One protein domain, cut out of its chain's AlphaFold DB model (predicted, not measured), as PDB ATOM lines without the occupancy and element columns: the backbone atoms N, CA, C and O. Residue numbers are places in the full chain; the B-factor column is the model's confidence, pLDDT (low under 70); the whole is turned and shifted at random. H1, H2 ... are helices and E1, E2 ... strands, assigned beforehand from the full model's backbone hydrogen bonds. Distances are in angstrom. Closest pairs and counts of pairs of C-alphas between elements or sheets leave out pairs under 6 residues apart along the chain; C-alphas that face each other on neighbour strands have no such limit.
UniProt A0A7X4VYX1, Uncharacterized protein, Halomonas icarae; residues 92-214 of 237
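Overview. This is residues 92 to 214 of the 237 residues of an uncharacterized protein of Halomonas icarae (UniProt A0A7X4VYX1). What shape do these coordinates make? They make a long sandwich whose two sheets are only partly face to face: the long strands E2, E3, E4 and E9 form a twisted sheet with the short E1 at one end, and E5, E6, E7 and E8 form a second sheet that covers part of it with its strands running nearly along the same line. The short helix H1 and the long link after it lie over the second sheet's other face, away from the first sheet. What are the parts and the size? The printed part has 123 residues, is mostly strand, and runs E1 E2 E3 E4 E5 H1 E6 E7 E8 E9; the first sheet is branched, the second has the order E5 - E6 - E7 - E8, and both are antiparallel. The whole is compact by its radius of gyration of the C-alphas, 15.7 A, yet elongated in outline, with spans of 54 by 28 by 21 A.

Along the chain. Where does the first half run? E1, residues 93 to 95, begins with C-alpha 93 at (-15.744, 5.030, 21.379). E2 follows at residues 98 to 110, 38.9 A from first to last C-alpha, then E3 at residues 114 to 123, 29.5 A, and E4 at residues 126 to 135, 26.5 A. What comes next? E5 is residues 141 to 144, H1 is residues 151 to 154, and E6 is residues 168 to 174, with C-alpha 168 at (-15.347, -16.635, 11.696). Where does the last part lie? E7, residues 177 to 185, is 26.5 A long, and E8 is residues 190 to 196. E9, residues 203 to 213, is 33.1 A long and ends with C-alpha 213 at (-11.691, 4.223, 30.374).

Arrangement. How is the branched sheet paired? E1, E2, E3 and E4 form a meander, each strand the antiparallel neighbour of the one before, with N 93 and O 100 at 2.8 A, N 106 and O 118 at 2.8 A, and N 119 and O 131 at 2.8 A. E2 has staggered pairing: E1, beside residues 98 to 100, and E3, beside residues 102 to 110, lie on one side of it, and E9 lies on the other side, antiparallel, with N 105 and O 208 at 2.9 A. How is the other sheet paired? E6, E7 and E8 form a second meander, with N 170 and O 181 at 2.9 A and N 182 and O 193 at 2.8 A. E5 is an edge strand antiparallel to E6, with N 142 and O 171 at 2.8 A. How do the sheets meet? They form a sandwich, two sheets face to face, with best planes 24 degrees apart and strands at 6 degrees; the closest C-alphas of E3 and E6, for instance, are those of Leu 116 and Ile 170, 7.2 A apart. Where is H1? It is on the sheet E5 E6 E7 E8 at a height over the sheet of 8.5 A, only just over none of its strands, with 2 of its C-alphas falling on E5 and 2 on E6. Its four residues are too few for an O i to N i+4 pair, and its 1 pair of O i to N i+3 is within range.

Size, cuts and confidence. How far does it reach? The two C-alphas farthest apart are those of Gly 97 and Ala 175, 54.6 A. Is it continuous? The printed part has no cut, and its long link is H1 to E6, with 13 residues. Where is confidence low? The mean pLDDT of the printed part is 87.1, and residue 92 is the one printed residue under 70.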
ATOM      1  N   GLY A  92     -11.563   2.484  20.226       67.81
ATOM      2  CA  GLY A  92     -12.514   2.965  21.222       67.81
ATOM      3  C   GLY A  92     -13.675   3.821  20.705       67.81
ATOM      4  O   GLY A  92     -13.804   4.100  19.519       67.81
ATOM      5  N   PHE A  93     -14.562   4.205  21.620       73.69
ATOM      6  CA  PHE A  93     -15.744   5.030  21.379       73.69
ATOM      7  C   PHE A  93     -15.780   6.192  22.373       73.69
ATOM      8  O   PHE A  93     -15.450   6.010  23.546       73.69
ATOM      9  N   ASN A  94     -16.237   7.364  21.924       75.69
ATOM     10  CA  ASN A  94     -16.603   8.458  22.818       75.69
ATOM     11  C   ASN A  94     -18.116   8.426  23.069       75.69
ATOM     12  O   ASN A  94     -18.901   8.568  22.132       75.69
ATOM     13  N   ILE A  95     -18.533   8.225  24.319       72.50
ATOM     14  CA  ILE A  95     -19.951   8.232  24.702       72.50
ATOM     15  C   ILE A  95     -20.150   9.280  25.788       72.50
ATOM     16  O   ILE A  95     -19.678   9.118  26.909       72.50
ATOM     17  N   GLY A  96     -20.843  10.373  25.463       70.94
ATOM     18  CA  GLY A  96     -21.122  11.439  26.431       70.94
ATOM     19  C   GLY A  96     -19.856  12.084  27.006       70.94
ATOM     20  O   GLY A  96     -19.841  12.454  28.177       70.94
ATOM     21  N   GLY A  97     -18.785  12.178  26.209       73.69
ATOM     22  CA  GLY A  97     -17.496  12.698  26.658       73.69
ATOM     23  C   GLY A  97     -16.627  11.678  27.393       73.69
ATOM     24  O   GLY A  97     -15.587  12.071  27.901       73.69
ATOM     25  N   LEU A  98     -17.014  10.400  27.456       76.31
ATOM     26  CA  LEU A  98     -16.213   9.307  28.011       76.31
ATOM     27  C   LEU A  98     -15.474   8.564  26.895       76.31
ATOM     28  O   LEU A  98     -16.119   8.041  25.992       76.31
ATOM     29  N   ASP A  99     -14.151   8.480  26.989       81.69
ATOM     30  CA  ASP A  99     -13.293   7.790  26.027       81.69
ATOM     31  C   ASP A  99     -13.095   6.342  26.471       81.69
ATOM     32  O   ASP A  99     -12.422   6.081  27.476       81.69
ATOM     33  N   VAL A 100     -13.686   5.403  25.733       81.75
ATOM     34  CA  VAL A 100     -13.713   3.982  26.093       81.75
ATOM     35  C   VAL A 100     -13.045   3.135  25.024       81.75
ATOM     36  O   VAL A 100     -13.560   3.053  23.917       81.75
ATOM     37  N   ASP A 101     -11.973   2.422  25.358       84.12
ATOM     38  CA  ASP A 101     -11.363   1.448  24.453       84.12
ATOM     39  C   ASP A 101     -11.895   0.049  24.760       84.12
ATOM     40  O   ASP A 101     -11.843  -0.408  25.905       84.12
ATOM     41  N   PHE A 102     -12.375  -0.643  23.728       84.56
ATOM     42  CA  PHE A 102     -12.840  -2.021  23.830       84.56
ATOM     43  C   PHE A 102     -11.924  -2.937  23.022       84.56
ATOM     44  O   PHE A 102     -11.670  -2.705  21.838       84.56
ATOM     45  N   GLY A 103     -11.475  -4.010  23.664       88.31
ATOM     46  CA  GLY A 103     -10.765  -5.109  23.027       88.31
ATOM     47  C   GLY A 103     -11.300  -6.449  23.513       88.31
ATOM     48  O   GLY A 103     -11.815  -6.558  24.627       88.31
ATOM     49  N   ALA A 104     -11.177  -7.474  22.682       89.94
ATOM     50  CA  ALA A 104     -11.551  -8.834  23.035       89.94
ATOM     51  C   ALA A 104     -10.510  -9.833  22.530       89.94
ATOM     52  O   ALA A 104     -10.004  -9.722  21.413       89.94
ATOM     53  N   ARG A 105     -10.220 -10.840  23.354       92.69
ATOM     54  CA  ARG A 105      -9.466 -12.031  22.969       92.69
ATOM     55  C   ARG A 105     -10.412 -13.223  23.004       92.69
ATOM     56  O   ARG A 105     -10.943 -13.565  24.055       92.69
ATOM     57  N   LEU A 106     -10.620 -13.847  21.854       91.88
ATOM     58  CA  LEU A 106     -11.431 -15.045  21.706       91.88
ATOM     59  C   LEU A 106     -10.501 -16.236  21.517       91.88
ATOM     60  O   LEU A 106      -9.685 -16.253  20.601       91.88
ATOM     61  N   GLN A 107     -10.636 -17.234  22.374       93.81
ATOM     62  CA  GLN A 107      -9.881 -18.473  22.312       93.81
ATOM     63  C   GLN A 107     -10.862 -19.627  22.140       93.81
ATOM     64  O   GLN A 107     -11.759 -19.817  22.955       93.81
ATOM     65  N   THR A 108     -10.699 -20.388  21.069       93.69
ATOM     66  CA  THR A 108     -11.460 -21.611  20.814       93.69
ATOM     67  C   THR A 108     -10.500 -22.783  20.848       93.69
ATOM     68  O   THR A 108      -9.496 -22.762  20.147       93.69
ATOM     69  N   GLN A 109     -10.805 -23.798  21.646       93.94
ATOM     70  CA  GLN A 109      -9.991 -24.993  21.800       93.94
ATOM     71  C   GLN A 109     -10.844 -26.239  21.556       93.94
ATOM     72  O   GLN A 109     -11.950 -26.348  22.088       93.94
ATOM     73  N   ILE A 110     -10.329 -27.177  20.760       93.12
ATOM     74  CA  ILE A 110     -10.965 -28.467  20.479       93.12
ATOM     75  C   ILE A 110      -9.990 -29.591  20.841       93.12
ATOM     76  O   ILE A 110      -8.850 -29.616  20.365       93.12
ATOM     77  N   ASP A 111     -10.449 -30.518  21.686       91.62
ATOM     78  CA  ASP A 111      -9.720 -31.706  22.153       91.62
ATOM     79  C   ASP A 111      -8.301 -31.394  22.684       91.62
ATOM     80  O   ASP A 111      -7.375 -32.183  22.495       91.62
ATOM     81  N   ASP A 112      -8.113 -30.211  23.288       89.06
ATOM     82  CA  ASP A 112      -6.840 -29.678  23.811       89.06
ATOM     83  C   ASP A 112      -5.670 -29.636  22.805       89.06
ATOM     84  O   ASP A 112      -4.518 -29.397  23.172       89.06
ATOM     85  N   ARG A 113      -5.956 -29.845  21.517       89.75
ATOM     86  CA  ARG A 113      -4.957 -29.966  20.446       89.75
ATOM     87  C   ARG A 113      -5.055 -28.859  19.424       89.75
ATOM     88  O   ARG A 113      -4.027 -28.369  18.964       89.75
ATOM     89  N   VAL A 114      -6.280 -28.508  19.066       92.69
ATOM     90  CA  VAL A 114      -6.550 -27.478  18.080       92.69
ATOM     91  C   VAL A 114      -6.949 -26.217  18.820       92.69
ATOM     92  O   VAL A 114      -7.847 -26.252  19.658       92.69
ATOM     93  N   GLU A 115      -6.275 -25.115  18.522       93.81
ATOM     94  CA  GLU A 115      -6.501 -23.835  19.178       93.81
ATOM     95  C   GLU A 115      -6.585 -22.714  18.146       93.81
ATOM     96  O   GLU A 115      -5.713 -22.568  17.297       93.81
ATOM     97  N   LEU A 116      -7.618 -21.887  18.255       93.00
ATOM     98  CA  LEU A 116      -7.763 -20.652  17.504       93.00
ATOM     99  C   LEU A 116      -7.805 -19.484  18.483       93.00
ATOM    100  O   LEU A 116      -8.720 -19.393  19.300       93.00
ATOM    101  N   VAL A 117      -6.844 -18.570  18.372       93.69
ATOM    102  CA  VAL A 117      -6.811 -17.321  19.142       93.69
ATOM    103  C   VAL A 117      -7.072 -16.157  18.202       93.69
ATOM    104  O   VAL A 117      -6.323 -15.950  17.254       93.69
ATOM    105  N   SER A 118      -8.117 -15.385  18.477       91.62
ATOM    106  CA  SER A 118      -8.501 -14.192  17.718       91.62
ATOM    107  C   SER A 118      -8.450 -12.975  18.638       91.62
ATOM    108  O   SER A 118      -9.002 -13.002  19.736       91.62
ATOM    109  N   VAL A 119      -7.771 -11.914  18.213       91.38
ATOM    110  CA  VAL A 119      -7.648 -10.649  18.946       91.38
ATOM    111  C   VAL A 119      -8.343  -9.569  18.139       91.38
ATOM    112  O   VAL A 119      -7.975  -9.316  16.993       91.38
ATOM    113  N   VAL A 120      -9.339  -8.931  18.743       89.88
ATOM    114  CA  VAL A 120     -10.177  -7.920  18.096       89.88
ATOM    115  C   VAL A 120     -10.137  -6.627  18.887       89.88
ATOM    116  O   VAL A 120     -10.266  -6.636  20.110       89.88
ATOM    117  N   ASN A 121     -10.013  -5.518  18.167       89.25
ATOM    118  CA  ASN A 121     -10.192  -4.174  18.696       89.25
ATOM    119  C   ASN A 121     -11.457  -3.568  18.104       89.25
ATOM    120  O   ASN A 121     -11.717  -3.709  16.913       89.25
ATOM    121  N   PHE A 122     -12.230  -2.858  18.913       86.56
ATOM    122  CA  PHE A 122     -13.418  -2.172  18.426       86.56
ATOM    123  C   PHE A 122     -13.096  -0.700  18.175       86.56
ATOM    124  O   PHE A 122     -12.536  -0.010  19.029       86.56
ATOM    125  N   THR A 123     -13.446  -0.238  16.982       82.38
ATOM    126  CA  THR A 123     -13.312   1.154  16.539       82.38
ATOM    127  C   THR A 123     -14.701   1.721  16.236       82.38
ATOM    128  O   THR A 123     -15.653   0.945  16.079       82.38
ATOM    129  N   PRO A 124     -14.847   3.047  16.066       75.94
ATOM    130  CA  PRO A 124     -16.109   3.643  15.628       75.94
ATOM    131  C   PRO A 124     -16.610   3.070  14.290       75.94
ATOM    132  O   PRO A 124     -17.820   2.925  14.092       75.94
ATOM    133  N   ALA A 125     -15.684   2.690  13.401       78.06
ATOM    134  CA  ALA A 125     -15.982   2.069  12.112       78.06
ATOM    135  C   ALA A 125     -16.508   0.627  12.247       78.06
ATOM    136  O   ALA A 125     -17.293   0.172  11.417       78.06
ATOM    137  N   GLY A 126     -16.135  -0.087  13.313       80.25
ATOM    138  CA  GLY A 126     -16.533  -1.472  13.536       80.25
ATOM    139  C   GLY A 126     -15.496  -2.298  14.299       80.25
ATOM    140  O   GLY A 126     -14.447  -1.782  14.702       80.25
ATOM    141  N   PRO A 127     -15.785  -3.589  14.525       86.12
ATOM    142  CA  PRO A 127     -14.790  -4.531  15.014       86.12
ATOM    143  C   PRO A 127     -13.689  -4.714  13.966       86.12
ATOM    144  O   PRO A 127     -13.964  -4.966  12.796       86.12
ATOM    145  N   ASN A 128     -12.443  -4.591  14.400       86.38
ATOM    146  CA  ASN A 128     -11.254  -4.803  13.596       86.38
ATOM    147  C   ASN A 128     -10.475  -6.001  14.150       86.38
ATOM    148  O   ASN A 128     -10.016  -5.979  15.298       86.38
ATOM    149  N   LEU A 129     -10.340  -7.054  13.344       86.31
ATOM    150  CA  LEU A 129      -9.552  -8.228  13.697       86.31
ATOM    151  C   LEU A 129      -8.063  -7.890  13.569       86.31
ATOM    152  O   LEU A 129      -7.531  -7.766  12.472       86.31
ATOM    153  N   VAL A 130      -7.393  -7.754  14.711       87.44
ATOM    154  CA  VAL A 130      -5.973  -7.388  14.795       87.44
ATOM    155  C   VAL A 130      -5.086  -8.575  14.449       87.44
ATOM    156  O   VAL A 130      -4.075  -8.432  13.770       87.44
ATOM    157  N   SER A 131      -5.440  -9.752  14.963       88.44
ATOM    158  CA  SER A 131      -4.663 -10.969  14.765       88.44
ATOM    159  C   SER A 131      -5.546 -12.190  14.920       88.44
ATOM    160  O   SER A 131      -6.429 -12.227  15.777       88.44
ATOM    161  N   GLN A 132      -5.244 -13.222  14.143       88.81
ATOM    162  CA  GLN A 132      -5.846 -14.533  14.282       88.81
ATOM    163  C   GLN A 132      -4.773 -15.595  14.086       88.81
ATOM    164  O   GLN A 132      -3.994 -15.540  13.136       88.81
ATOM    165  N   THR A 133      -4.693 -16.539  15.013       90.56
ATOM    166  CA  THR A 133      -3.671 -17.581  15.005       90.56
ATOM    167  C   THR A 133      -4.340 -18.920  15.222       90.56
ATOM    168  O   THR A 133      -4.921 -19.162  16.280       90.56
ATOM    169  N   LEU A 134      -4.250 -19.777  14.208       91.44
ATOM    170  CA  LEU A 134      -4.643 -21.173  14.281       91.44
ATOM    171  C   LEU A 134      -3.414 -22.023  14.608       91.44
ATOM    172  O   LEU A 134      -2.386 -21.945  13.934       91.44
ATOM    173  N   ARG A 135      -3.542 -22.869  15.623       92.44
ATOM    174  CA  ARG A 135      -2.593 -23.917  15.957       92.44
ATOM    175  C   ARG A 135      -3.284 -25.260  15.801       92.44
ATOM    176  O   ARG A 135      -4.148 -25.612  16.596       92.44
ATOM    177  N   ASP A 136      -2.869 -26.005  14.788       92.38
ATOM    178  CA  ASP A 136      -3.348 -27.357  14.533       92.38
ATOM    179  C   ASP A 136      -2.170 -28.287  14.196       92.38
ATOM    180  O   ASP A 136      -1.665 -28.272  13.074       92.38
ATOM    181  N   PRO A 137      -1.710 -29.111  15.153       85.31
ATOM    182  CA  PRO A 137      -0.659 -30.097  14.910       85.31
ATOM    183  C   PRO A 137      -1.070 -31.225  13.952       85.31
ATOM    184  O   PRO A 137      -0.200 -31.926  13.443       85.31
ATOM    185  N   GLY A 138      -2.375 -31.458  13.766       83.19
ATOM    186  CA  GLY A 138      -2.911 -32.549  12.952       83.19
ATOM    187  C   GLY A 138      -3.213 -32.169  11.503       83.19
ATOM    188  O   GLY A 138      -3.360 -33.067  10.678       83.19
ATOM    189  N   GLY A 139      -3.304 -30.872  11.194       85.25
ATOM    190  CA  GLY A 139      -3.634 -30.354   9.860       85.25
ATOM    191  C   GLY A 139      -5.042 -30.709   9.366       85.25
ATOM    192  O   GLY A 139      -5.278 -30.716   8.162       85.25
ATOM    193  N   MET A 140      -5.959 -31.047  10.275       85.12
ATOM    194  CA  MET A 140      -7.338 -31.454   9.970       85.12
ATOM    195  C   MET A 140      -8.346 -30.316  10.163       85.12
ATOM    196  O   MET A 140      -9.507 -30.437   9.769       85.12
ATOM    197  N   ALA A 141      -7.929 -29.226  10.804       90.06
ATOM    198  CA  ALA A 141      -8.760 -28.073  11.069       90.06
ATOM    199  C   ALA A 141      -8.574 -27.004   9.990       90.06
ATOM    200  O   ALA A 141      -7.461 -26.596   9.662       90.06
ATOM    201  N   ALA A 142      -9.693 -26.505   9.482       90.00
ATOM    202  CA  ALA A 142      -9.754 -25.372   8.585       90.00
ATOM    203  C   ALA A 142     -10.193 -24.129   9.363       90.00
ATOM    204  O   ALA A 142     -11.205 -24.138  10.070       90.00
ATOM    205  N   GLN A 143      -9.441 -23.043   9.216       90.88
ATOM    206  CA  GLN A 143      -9.902 -21.724   9.630       90.88
ATOM    207  C   GLN A 143     -10.964 -21.249   8.638       90.88
ATOM    208  O   GLN A 143     -10.741 -21.281   7.429       90.88
ATOM    209  N   VAL A 144     -12.107 -20.817   9.158       89.75
ATOM    210  CA  VAL A 144     -13.243 -20.342   8.362       89.75
ATOM    211  C   VAL A 144     -13.575 -18.898   8.718       89.75
ATOM    212  O   VAL A 144     -13.295 -18.440   9.828       89.75
ATOM    213  N   GLY A 145     -14.172 -18.191   7.767       84.94
ATOM    214  CA  GLY A 145     -14.514 -16.778   7.832       84.94
ATOM    215  C   GLY A 145     -13.384 -15.850   7.388       84.94
ATOM    216  O   GLY A 145     -12.391 -16.261   6.783       84.94
ATOM    217  N   ASN A 146     -13.573 -14.558   7.661       72.75
ATOM    218  CA  ASN A 146     -12.621 -13.487   7.356       72.75
ATOM    219  C   ASN A 146     -12.255 -13.306   5.866       72.75
ATOM    220  O   ASN A 146     -11.216 -12.731   5.547       72.75
ATOM    221  N   GLY A 147     -13.125 -13.771   4.962       70.31
ATOM    222  CA  GLY A 147     -12.984 -13.619   3.509       70.31
ATOM    223  C   GLY A 147     -12.156 -14.702   2.808       70.31
ATOM    224  O   GLY A 147     -12.047 -14.657   1.587       70.31
ATOM    225  N   THR A 148     -11.598 -15.672   3.540       76.25
ATOM    226  CA  THR A 148     -10.703 -16.696   2.963       76.25
ATOM    227  C   THR A 148     -11.437 -17.978   2.570       76.25
ATOM    228  O   THR A 148     -11.224 -18.503   1.482       76.25
ATOM    229  N   LEU A 149     -12.280 -18.499   3.464       86.50
ATOM    230  CA  LEU A 149     -12.977 -19.778   3.306       86.50
ATOM    231  C   LEU A 149     -14.284 -19.733   4.096       86.50
ATOM    232  O   LEU A 149     -14.255 -19.401   5.281       86.50
ATOM    233  N   SER A 150     -15.428 -20.040   3.484       88.19
ATOM    234  CA  SER A 150     -16.691 -20.072   4.223       88.19
ATOM    235  C   SER A 150     -16.814 -21.373   5.011       88.19
ATOM    236  O   SER A 150     -16.315 -22.422   4.605       88.19
ATOM    237  N   VAL A 151     -17.548 -21.343   6.128       86.62
ATOM    238  CA  VAL A 151     -17.889 -22.579   6.846       86.62
ATOM    239  C   VAL A 151     -18.698 -23.537   5.968       86.62
ATOM    240  O   VAL A 151     -18.564 -24.753   6.087       86.62
ATOM    241  N   THR A 152     -19.492 -23.007   5.041       87.44
ATOM    242  CA  THR A 152     -20.310 -23.810   4.122       87.44
ATOM    243  C   THR A 152     -19.472 -24.641   3.148       87.44
ATOM    244  O   THR A 152     -19.879 -25.749   2.812       87.44
ATOM    245  N   ASP A 153     -18.269 -24.181   2.789       86.88
ATOM    246  CA  ASP A 153     -17.362 -24.878   1.863       86.88
ATOM    247  C   ASP A 153     -16.718 -26.126   2.486       86.88
ATOM    248  O   ASP A 153     -16.330 -27.063   1.790       86.88
ATOM    249  N   VAL A 154     -16.594 -26.142   3.814       86.81
ATOM    250  CA  VAL A 154     -15.947 -27.220   4.583       86.81
ATOM    251  C   VAL A 154     -16.941 -28.107   5.328       86.81
ATOM    252  O   VAL A 154     -16.550 -29.088   5.965       86.81
ATOM    253  N   THR A 155     -18.227 -27.762   5.273       87.88
ATOM    254  CA  THR A 155     -19.283 -28.503   5.960       87.88
ATOM    255  C   THR A 155     -19.669 -29.739   5.143       87.88
ATOM    256  O   THR A 155     -19.985 -29.622   3.959       87.88
ATOM    257  N   PRO A 156     -19.666 -30.945   5.737       84.81
ATOM    258  CA  PRO A 156     -20.116 -32.146   5.045       84.81
ATOM    259  C   PRO A 156     -21.626 -32.102   4.772       84.81
ATOM    260  O   PRO A 156     -22.398 -31.487   5.509       84.81
ATOM    261  N   GLY A 157     -22.060 -32.807   3.725       82.25
ATOM    262  CA  GLY A 157     -23.474 -32.873   3.348       82.25
ATOM    263  C   GLY A 157     -24.370 -33.348   4.501       82.25
ATOM    264  O   GLY A 157     -24.057 -34.328   5.173       82.25
ATOM    265  N   GLY A 158     -25.493 -32.653   4.711       78.94
ATOM    266  CA  GLY A 158     -26.476 -32.964   5.757       78.94
ATOM    267  C   GLY A 158     -26.494 -32.003   6.951       78.94
ATOM    268  O   GLY A 158     -27.382 -32.122   7.791       78.94
ATOM    269  N   VAL A 159     -25.572 -31.035   7.017       82.94
ATOM    270  CA  VAL A 159     -25.613 -29.922   7.977       82.94
ATOM    271  C   VAL A 159     -25.728 -28.613   7.194       82.94
ATOM    272  O   VAL A 159     -24.862 -28.304   6.383       82.94
ATOM    273  N   ASP A 160     -26.802 -27.855   7.416       85.56
ATOM    274  CA  ASP A 160     -26.989 -26.542   6.789       85.56
ATOM    275  C   ASP A 160     -26.474 -25.435   7.714       85.56
ATOM    276  O   ASP A 160     -27.065 -25.160   8.760       85.56
ATOM    277  N   LEU A 161     -25.355 -24.819   7.323       85.75
ATOM    278  CA  LEU A 161     -24.743 -23.678   8.006       85.75
ATOM    279  C   LEU A 161     -24.788 -22.400   7.159       85.75
ATOM    280  O   LEU A 161     -24.020 -21.475   7.421       85.75
ATOM    281  N   ALA A 162     -25.678 -22.313   6.161       85.56
ATOM    282  CA  ALA A 162     -25.770 -21.143   5.285       85.56
ATOM    283  C   ALA A 162     -26.005 -19.838   6.066       85.56
ATOM    284  O   ALA A 162     -25.408 -18.811   5.756       85.56
ATOM    285  N   GLY A 163     -26.798 -19.890   7.144       84.69
ATOM    286  CA  GLY A 163     -27.035 -18.744   8.032       84.69
ATOM    287  C   GLY A 163     -25.840 -18.336   8.906       84.69
ATOM    288  O   GLY A 163     -25.910 -17.314   9.582       84.69
ATOM    289  N   LEU A 164     -24.758 -19.121   8.914       86.56
ATOM    290  CA  LEU A 164     -23.531 -18.857   9.671       86.56
ATOM    291  C   LEU A 164     -22.331 -18.573   8.752       86.56
ATOM    292  O   LEU A 164     -21.196 -18.570   9.220       86.56
ATOM    293  N   ALA A 165     -22.561 -18.326   7.457       84.69
ATOM    294  CA  ALA A 165     -21.500 -18.081   6.479       84.69
ATOM    295  C   ALA A 165     -20.617 -16.865   6.819       84.69
ATOM    296  O   ALA A 165     -19.429 -16.875   6.503       84.69
ATOM    297  N   ASP A 166     -21.184 -15.863   7.499       85.94
ATOM    298  CA  ASP A 166     -20.481 -14.648   7.935       85.94
ATOM    299  C   ASP A 166     -19.713 -14.824   9.256       85.94
ATOM    300  O   ASP A 166     -19.055 -13.896   9.729       85.94
ATOM    301  N   PHE A 167     -19.810 -15.991   9.899       89.19
ATOM    302  CA  PHE A 167     -19.096 -16.251  11.141       89.19
ATOM    303  C   PHE A 167     -17.655 -16.671  10.848       89.19
ATOM    304  O   PHE A 167     -17.373 -17.438   9.927       89.19
ATOM    305  N   SER A 168     -16.744 -16.220  11.705       89.19
ATOM    306  CA  SER A 168     -15.347 -16.635  11.696       89.19
ATOM    307  C   SER A 168     -15.096 -17.684  12.763       89.19
ATOM    308  O   SER A 168     -15.755 -17.726  13.797       89.19
ATOM    309  N   GLY A 169     -14.130 -18.564  12.545       91.06
ATOM    310  CA  GLY A 169     -13.844 -19.606  13.511       91.06
ATOM    311  C   GLY A 169     -13.056 -20.748  12.921       91.06
ATOM    312  O   GLY A 169     -12.155 -20.561  12.102       91.06
ATOM    313  N   ILE A 170     -13.396 -21.942  13.382       92.75
ATOM    314  CA  ILE A 170     -12.720 -23.167  13.004       92.75
ATOM    315  C   ILE A 170     -13.732 -24.251  12.669       92.75
ATOM    316  O   ILE A 170     -14.761 -24.393  13.330       92.75
ATOM    317  N   ALA A 171     -13.428 -25.025  11.639       92.56
ATOM    318  CA  ALA A 171     -14.150 -26.223  11.268       92.56
ATOM    319  C   ALA A 171     -13.172 -27.394  11.236       92.56
ATOM    320  O   ALA A 171     -12.071 -27.292  10.702       92.56
ATOM    321  N   LEU A 172     -13.570 -28.505  11.828       92.06
ATOM    322  CA  LEU A 172     -12.783 -29.715  11.953       92.06
ATOM    323  C   LEU A 172     -13.625 -30.872  11.435       92.06
ATOM    324  O   LEU A 172     -14.750 -31.083  11.891       92.06
ATOM    325  N   ASN A 173     -13.070 -31.626  10.495       90.38
ATOM    326  CA  ASN A 173     -13.689 -32.832   9.976       90.38
ATOM    327  C   ASN A 173     -12.689 -33.981  10.085       90.38
ATOM    328  O   ASN A 173     -11.711 -34.032   9.344       90.38
ATOM    329  N   ASP A 174     -12.912 -34.882  11.038       88.56
ATOM    330  CA  ASP A 174     -12.066 -36.058  11.244       88.56
ATOM    331  C   ASP A 174     -12.914 -37.316  11.504       88.56
ATOM    332  O   ASP A 174     -14.140 -37.308  11.391       88.56
ATOM    333  N   ALA A 175     -12.256 -38.416  11.883       87.56
ATOM    334  CA  ALA A 175     -12.906 -39.695  12.163       87.56
ATOM    335  C   ALA A 175     -13.957 -39.655  13.292       87.56
ATOM    336  O   ALA A 175     -14.828 -40.521  13.330       87.56
ATOM    337  N   LYS A 176     -13.900 -38.680  14.213       88.81
ATOM    338  CA  LYS A 176     -14.927 -38.493  15.250       88.81
ATOM    339  C   LYS A 176     -16.183 -37.822  14.702       88.81
ATOM    340  O   LYS A 176     -17.215 -37.901  15.362       88.81
ATOM    341  N   GLY A 177     -16.092 -37.168  13.545       89.62
ATOM    342  CA  GLY A 177     -17.153 -36.418  12.884       89.62
ATOM    343  C   GLY A 177     -16.828 -34.930  12.742       89.62
ATOM    344  O   GLY A 177     -15.744 -34.457  13.098       89.62
ATOM    345  N   PHE A 178     -17.810 -34.178  12.247       91.56
ATOM    346  CA  PHE A 178     -17.684 -32.744  12.009       91.56
ATOM    347  C   PHE A 178     -17.945 -31.915  13.267       91.56
ATOM    348  O   PHE A 178     -18.931 -32.131  13.978       91.56
ATOM    349  N   THR A 179     -17.087 -30.930  13.502       92.88
ATOM    350  CA  THR A 179     -17.220 -29.937  14.563       92.88
ATOM    351  C   THR A 179     -16.831 -28.575  14.017       92.88
ATOM    352  O   THR A 179     -15.721 -28.398  13.533       92.88
ATOM    353  N   SER A 180     -17.709 -27.593  14.148       92.75
ATOM    354  CA  SER A 180     -17.414 -26.202  13.859       92.75
ATOM    355  C   SER A 180     -17.668 -25.350  15.093       92.75
ATOM    356  O   SER A 180     -18.712 -25.449  15.736       92.75
ATOM    357  N   ALA A 181     -16.687 -24.531  15.442       93.06
ATOM    358  CA  ALA A 181     -16.775 -23.564  16.515       93.06
ATOM    359  C   ALA A 181     -16.577 -22.179  15.903       93.06
ATOM    360  O   ALA A 181     -15.496 -21.824  15.429       93.06
ATOM    361  N   LEU A 182     -17.668 -21.429  15.882       92.25
ATOM    362  CA  LEU A 182     -17.845 -20.194  15.142       92.25
ATOM    363  C   LEU A 182     -18.087 -19.041  16.108       92.25
ATOM    364  O   LEU A 182     -18.619 -19.218  17.206       92.25
ATOM    365  N   HIS A 183     -17.717 -17.846  15.678       91.62
ATOM    366  CA  HIS A 183     -18.007 -16.599  16.351       91.62
ATOM    367  C   HIS A 183     -18.276 -15.495  15.329       91.62
ATOM    368  O   HIS A 183     -17.619 -15.390  14.297       91.62
ATOM    369  N   ASN A 184     -19.245 -14.646  15.640       89.88
ATOM    370  CA  ASN A 184     -19.498 -13.406  14.934       89.88
ATOM    371  C   ASN A 184     -19.304 -12.260  15.917       89.88
ATOM    372  O   ASN A 184     -19.879 -12.241  17.010       89.88
ATOM    373  N   ILE A 185     -18.458 -11.317  15.527       87.25
ATOM    374  CA  ILE A 185     -18.117 -10.162  16.336       87.25
ATOM    375  C   ILE A 185     -18.682  -8.950  15.621       87.25
ATOM    376  O   ILE A 185     -18.272  -8.608  14.518       87.25
ATOM    377  N   THR A 186     -19.633  -8.296  16.276       84.19
ATOM    378  CA  THR A 186     -20.286  -7.079  15.791       84.19
ATOM    379  C   THR A 186     -20.006  -5.927  16.752       84.19
ATOM    380  O   THR A 186     -19.454  -6.125  17.832       84.19
ATOM    381  N   ARG A 187     -20.428  -4.703  16.408       77.56
ATOM    382  CA  ARG A 187     -20.270  -3.528  17.290       77.56
ATOM    383  C   ARG A 187     -20.963  -3.668  18.652       77.56
ATOM    384  O   ARG A 187     -20.543  -3.012  19.595       77.56
ATOM    385  N   GLY A 188     -22.028  -4.466  18.740       75.06
ATOM    386  CA  GLY A 188     -22.866  -4.558  19.942       75.06
ATOM    387  C   GLY A 188     -22.907  -5.934  20.599       75.06
ATOM    388  O   GLY A 188     -23.429  -6.055  21.702       75.06
ATOM    389  N   ALA A 189     -22.391  -6.971  19.937       83.12
ATOM    390  CA  ALA A 189     -22.467  -8.336  20.436       83.12
ATOM    391  C   ALA A 189     -21.319  -9.197  19.910       83.12
ATOM    392  O   ALA A 189     -20.948  -9.116  18.734       83.12
ATOM    393  N   ILE A 190     -20.820 -10.065  20.787       86.19
ATOM    394  CA  ILE A 190     -19.996 -11.215  20.426       86.19
ATOM    395  C   ILE A 190     -20.901 -12.436  20.561       86.19
ATOM    396  O   ILE A 190     -21.323 -12.773  21.666       86.19
ATOM    397  N   VAL A 191     -21.233 -13.062  19.434       89.50
ATOM    398  CA  VAL A 191     -22.061 -14.269  19.392       89.50
ATOM    399  C   VAL A 191     -21.161 -15.434  19.038       89.50
ATOM    400  O   VAL A 191     -20.558 -15.436  17.972       89.50
ATOM    401  N   SER A 192     -21.099 -16.433  19.909       88.75
ATOM    402  CA  SER A 192     -20.366 -17.670  19.650       88.75
ATOM    403  C   SER A 192     -21.338 -18.833  19.531       88.75
ATOM    404  O   SER A 192     -22.328 -18.905  20.258       88.75
ATOM    405  N   GLY A 193     -21.058 -19.732  18.598       90.44
ATOM    406  CA  GLY A 193     -21.851 -20.923  18.350       90.44
ATOM    407  C   GLY A 193     -20.946 -22.119  18.116       90.44
ATOM    408  O   GLY A 193     -19.890 -22.008  17.499       90.44
ATOM    409  N   VAL A 194     -21.375 -23.275  18.607       91.62
ATOM    410  CA  VAL A 194     -20.712 -24.547  18.341       91.62
ATOM    411  C   VAL A 194     -21.727 -25.464  17.689       91.62
ATOM    412  O   VAL A 194     -22.794 -25.711  18.245       91.62
ATOM    413  N   VAL A 195     -21.380 -25.978  16.517       90.88
ATOM    414  CA  VAL A 195     -22.150 -27.004  15.823       90.88
ATOM    415  C   VAL A 195     -21.284 -28.245  15.730       90.88
ATOM    416  O   VAL A 195     -20.167 -28.196  15.230       90.88
ATOM    417  N   SER A 196     -21.776 -29.373  16.225       90.94
ATOM    418  CA  SER A 196     -21.025 -30.622  16.189       90.94
ATOM    419  C   SER A 196     -21.958 -31.793  15.945       90.94
ATOM    420  O   SER A 196     -22.983 -31.924  16.605       90.94
ATOM    421  N   ASN A 197     -21.554 -32.663  15.025       90.69
ATOM    422  CA  ASN A 197     -22.073 -34.021  14.884       90.69
ATOM    423  C   ASN A 197     -21.001 -35.054  15.288       90.69
ATOM    424  O   ASN A 197     -21.104 -36.241  14.988       90.69
ATOM    425  N   ALA A 198     -19.915 -34.595  15.918       88.75
ATOM    426  CA  ALA A 198     -18.821 -35.450  16.327       88.75
ATOM    427  C   ALA A 198     -19.048 -36.054  17.715       88.75
ATOM    428  O   ALA A 198     -19.550 -35.395  18.628       88.75
ATOM    429  N   SER A 199     -18.615 -37.300  17.885       90.00
ATOM    430  CA  SER A 199     -18.707 -38.016  19.159       90.00
ATOM    431  C   SER A 199     -17.519 -37.694  20.069       90.00
ATOM    432  O   SER A 199     -16.378 -37.643  19.614       90.00
ATOM    433  N   ASN A 200     -17.778 -37.538  21.371       89.94
ATOM    434  CA  ASN A 200     -16.759 -37.381  22.420       89.94
ATOM    435  C   ASN A 200     -15.712 -36.290  22.114       89.94
ATOM    436  O   ASN A 200     -14.500 -36.531  22.158       89.94
ATOM    437  N   ARG A 201     -16.197 -35.090  21.782       91.38
ATOM    438  CA  ARG A 201     -15.390 -33.873  21.636       91.38
ATOM    439  C   ARG A 201     -15.400 -33.062  22.924       91.38
ATOM    440  O   ARG A 201     -16.468 -32.853  23.495       91.38
ATOM    441  N   ASN A 202     -14.245 -32.536  23.317       92.69
ATOM    442  CA  ASN A 202     -14.172 -31.436  24.275       92.69
ATOM    443  C   ASN A 202     -13.997 -30.124  23.507       92.69
ATOM    444  O   ASN A 202     -13.038 -29.981  22.750       92.69
ATOM    445  N   ILE A 203     -14.920 -29.180  23.679       93.06
ATOM    446  CA  ILE A 203     -14.910 -27.899  22.968       93.06
ATOM    447  C   ILE A 203     -15.017 -26.794  24.006       93.06
ATOM    448  O   ILE A 203     -15.974 -26.746  24.775       93.06
ATOM    449  N   GLN A 204     -14.036 -25.901  24.015       93.38
ATOM    450  CA  GLN A 204     -13.985 -24.767  24.927       93.38
ATOM    451  C   GLN A 204     -13.903 -23.476  24.119       93.38
ATOM    452  O   GLN A 204     -13.045 -23.329  23.252       93.38
ATOM    453  N   GLN A 205     -14.788 -22.530  24.415       92.75
ATOM    454  CA  GLN A 205     -14.727 -21.168  23.895       92.75
ATOM    455  C   GLN A 205     -14.587 -20.217  25.079       92.75
ATOM    456  O   GLN A 205     -15.425 -20.204  25.980       92.75
ATOM    457  N   ARG A 206     -13.515 -19.432  25.092       92.56
ATOM    458  CA  ARG A 206     -13.247 -18.403  26.094       92.56
ATOM    459  C   ARG A 206     -13.209 -17.046  25.415       92.56
ATOM    460  O   ARG A 206     -12.597 -16.893  24.362       92.56
ATOM    461  N   ILE A 207     -13.877 -16.075  26.024       91.38
ATOM    462  CA  ILE A 207     -13.937 -14.699  25.543       91.38
ATOM    463  C   ILE A 207     -13.484 -13.812  26.695       91.38
ATOM    464  O   ILE A 207     -14.191 -13.681  27.692       91.38
ATOM    465  N   ASP A 208     -12.312 -13.211  26.547       91.62
ATOM    466  CA  ASP A 208     -11.762 -12.265  27.508       91.62
ATOM    467  C   ASP A 208     -11.951 -10.847  26.961       91.62
ATOM    468  O   ASP A 208     -11.346 -10.471  25.954       91.62
ATOM    469  N   ILE A 209     -12.815 -10.061  27.608       88.88
ATOM    470  CA  ILE A 209     -13.145  -8.692  27.191       88.88
ATOM    471  C   ILE A 209     -12.391  -7.705  28.077       88.88
ATOM    472  O   ILE A 209     -12.477  -7.755  29.302       88.88
ATOM    473  N   SER A 210     -11.665  -6.785  27.448       88.62
ATOM    474  CA  SER A 210     -10.953  -5.698  28.114       88.62
ATOM    475  C   SER A 210     -11.599  -4.366  27.760       88.62
ATOM    476  O   SER A 210     -11.679  -4.004  26.587       88.62
ATOM    477  N   VAL A 211     -12.024  -3.626  28.784       86.06
ATOM    478  CA  VAL A 211     -12.585  -2.276  28.645       86.06
ATOM    479  C   VAL A 211     -11.685  -1.301  29.386       86.06
ATOM    480  O   VAL A 211     -11.396  -1.499  30.568       86.06
ATOM    481  N   ARG A 212     -11.222  -0.256  28.702       85.44
ATOM    482  CA  ARG A 212     -10.400   0.802  29.296       85.44
ATOM    483  C   ARG A 212     -11.114   2.134  29.188       85.44
ATOM    484  O   ARG A 212     -11.685   2.449  28.157       85.44
ATOM    485  N   LEU A 213     -11.069   2.907  30.265       85.31
ATOM    486  CA  LEU A 213     -11.691   4.223  30.374       85.31
ATOM    487  C   LEU A 213     -10.573   5.254  30.490       85.31
ATOM    488  O   LEU A 213      -9.897   5.314  31.516       85.31
ATOM    489  N   ASN A 214     -10.355   6.044  29.444       83.31
ATOM    490  CA  ASN A 214      -9.175   6.904  29.354       83.31
ATOM    491  C   ASN A 214      -9.319   8.219  30.134       83.31
ATOM    492  O   ASN A 214      -8.320   8.828  30.508       83.31
TER     493      ASN A 214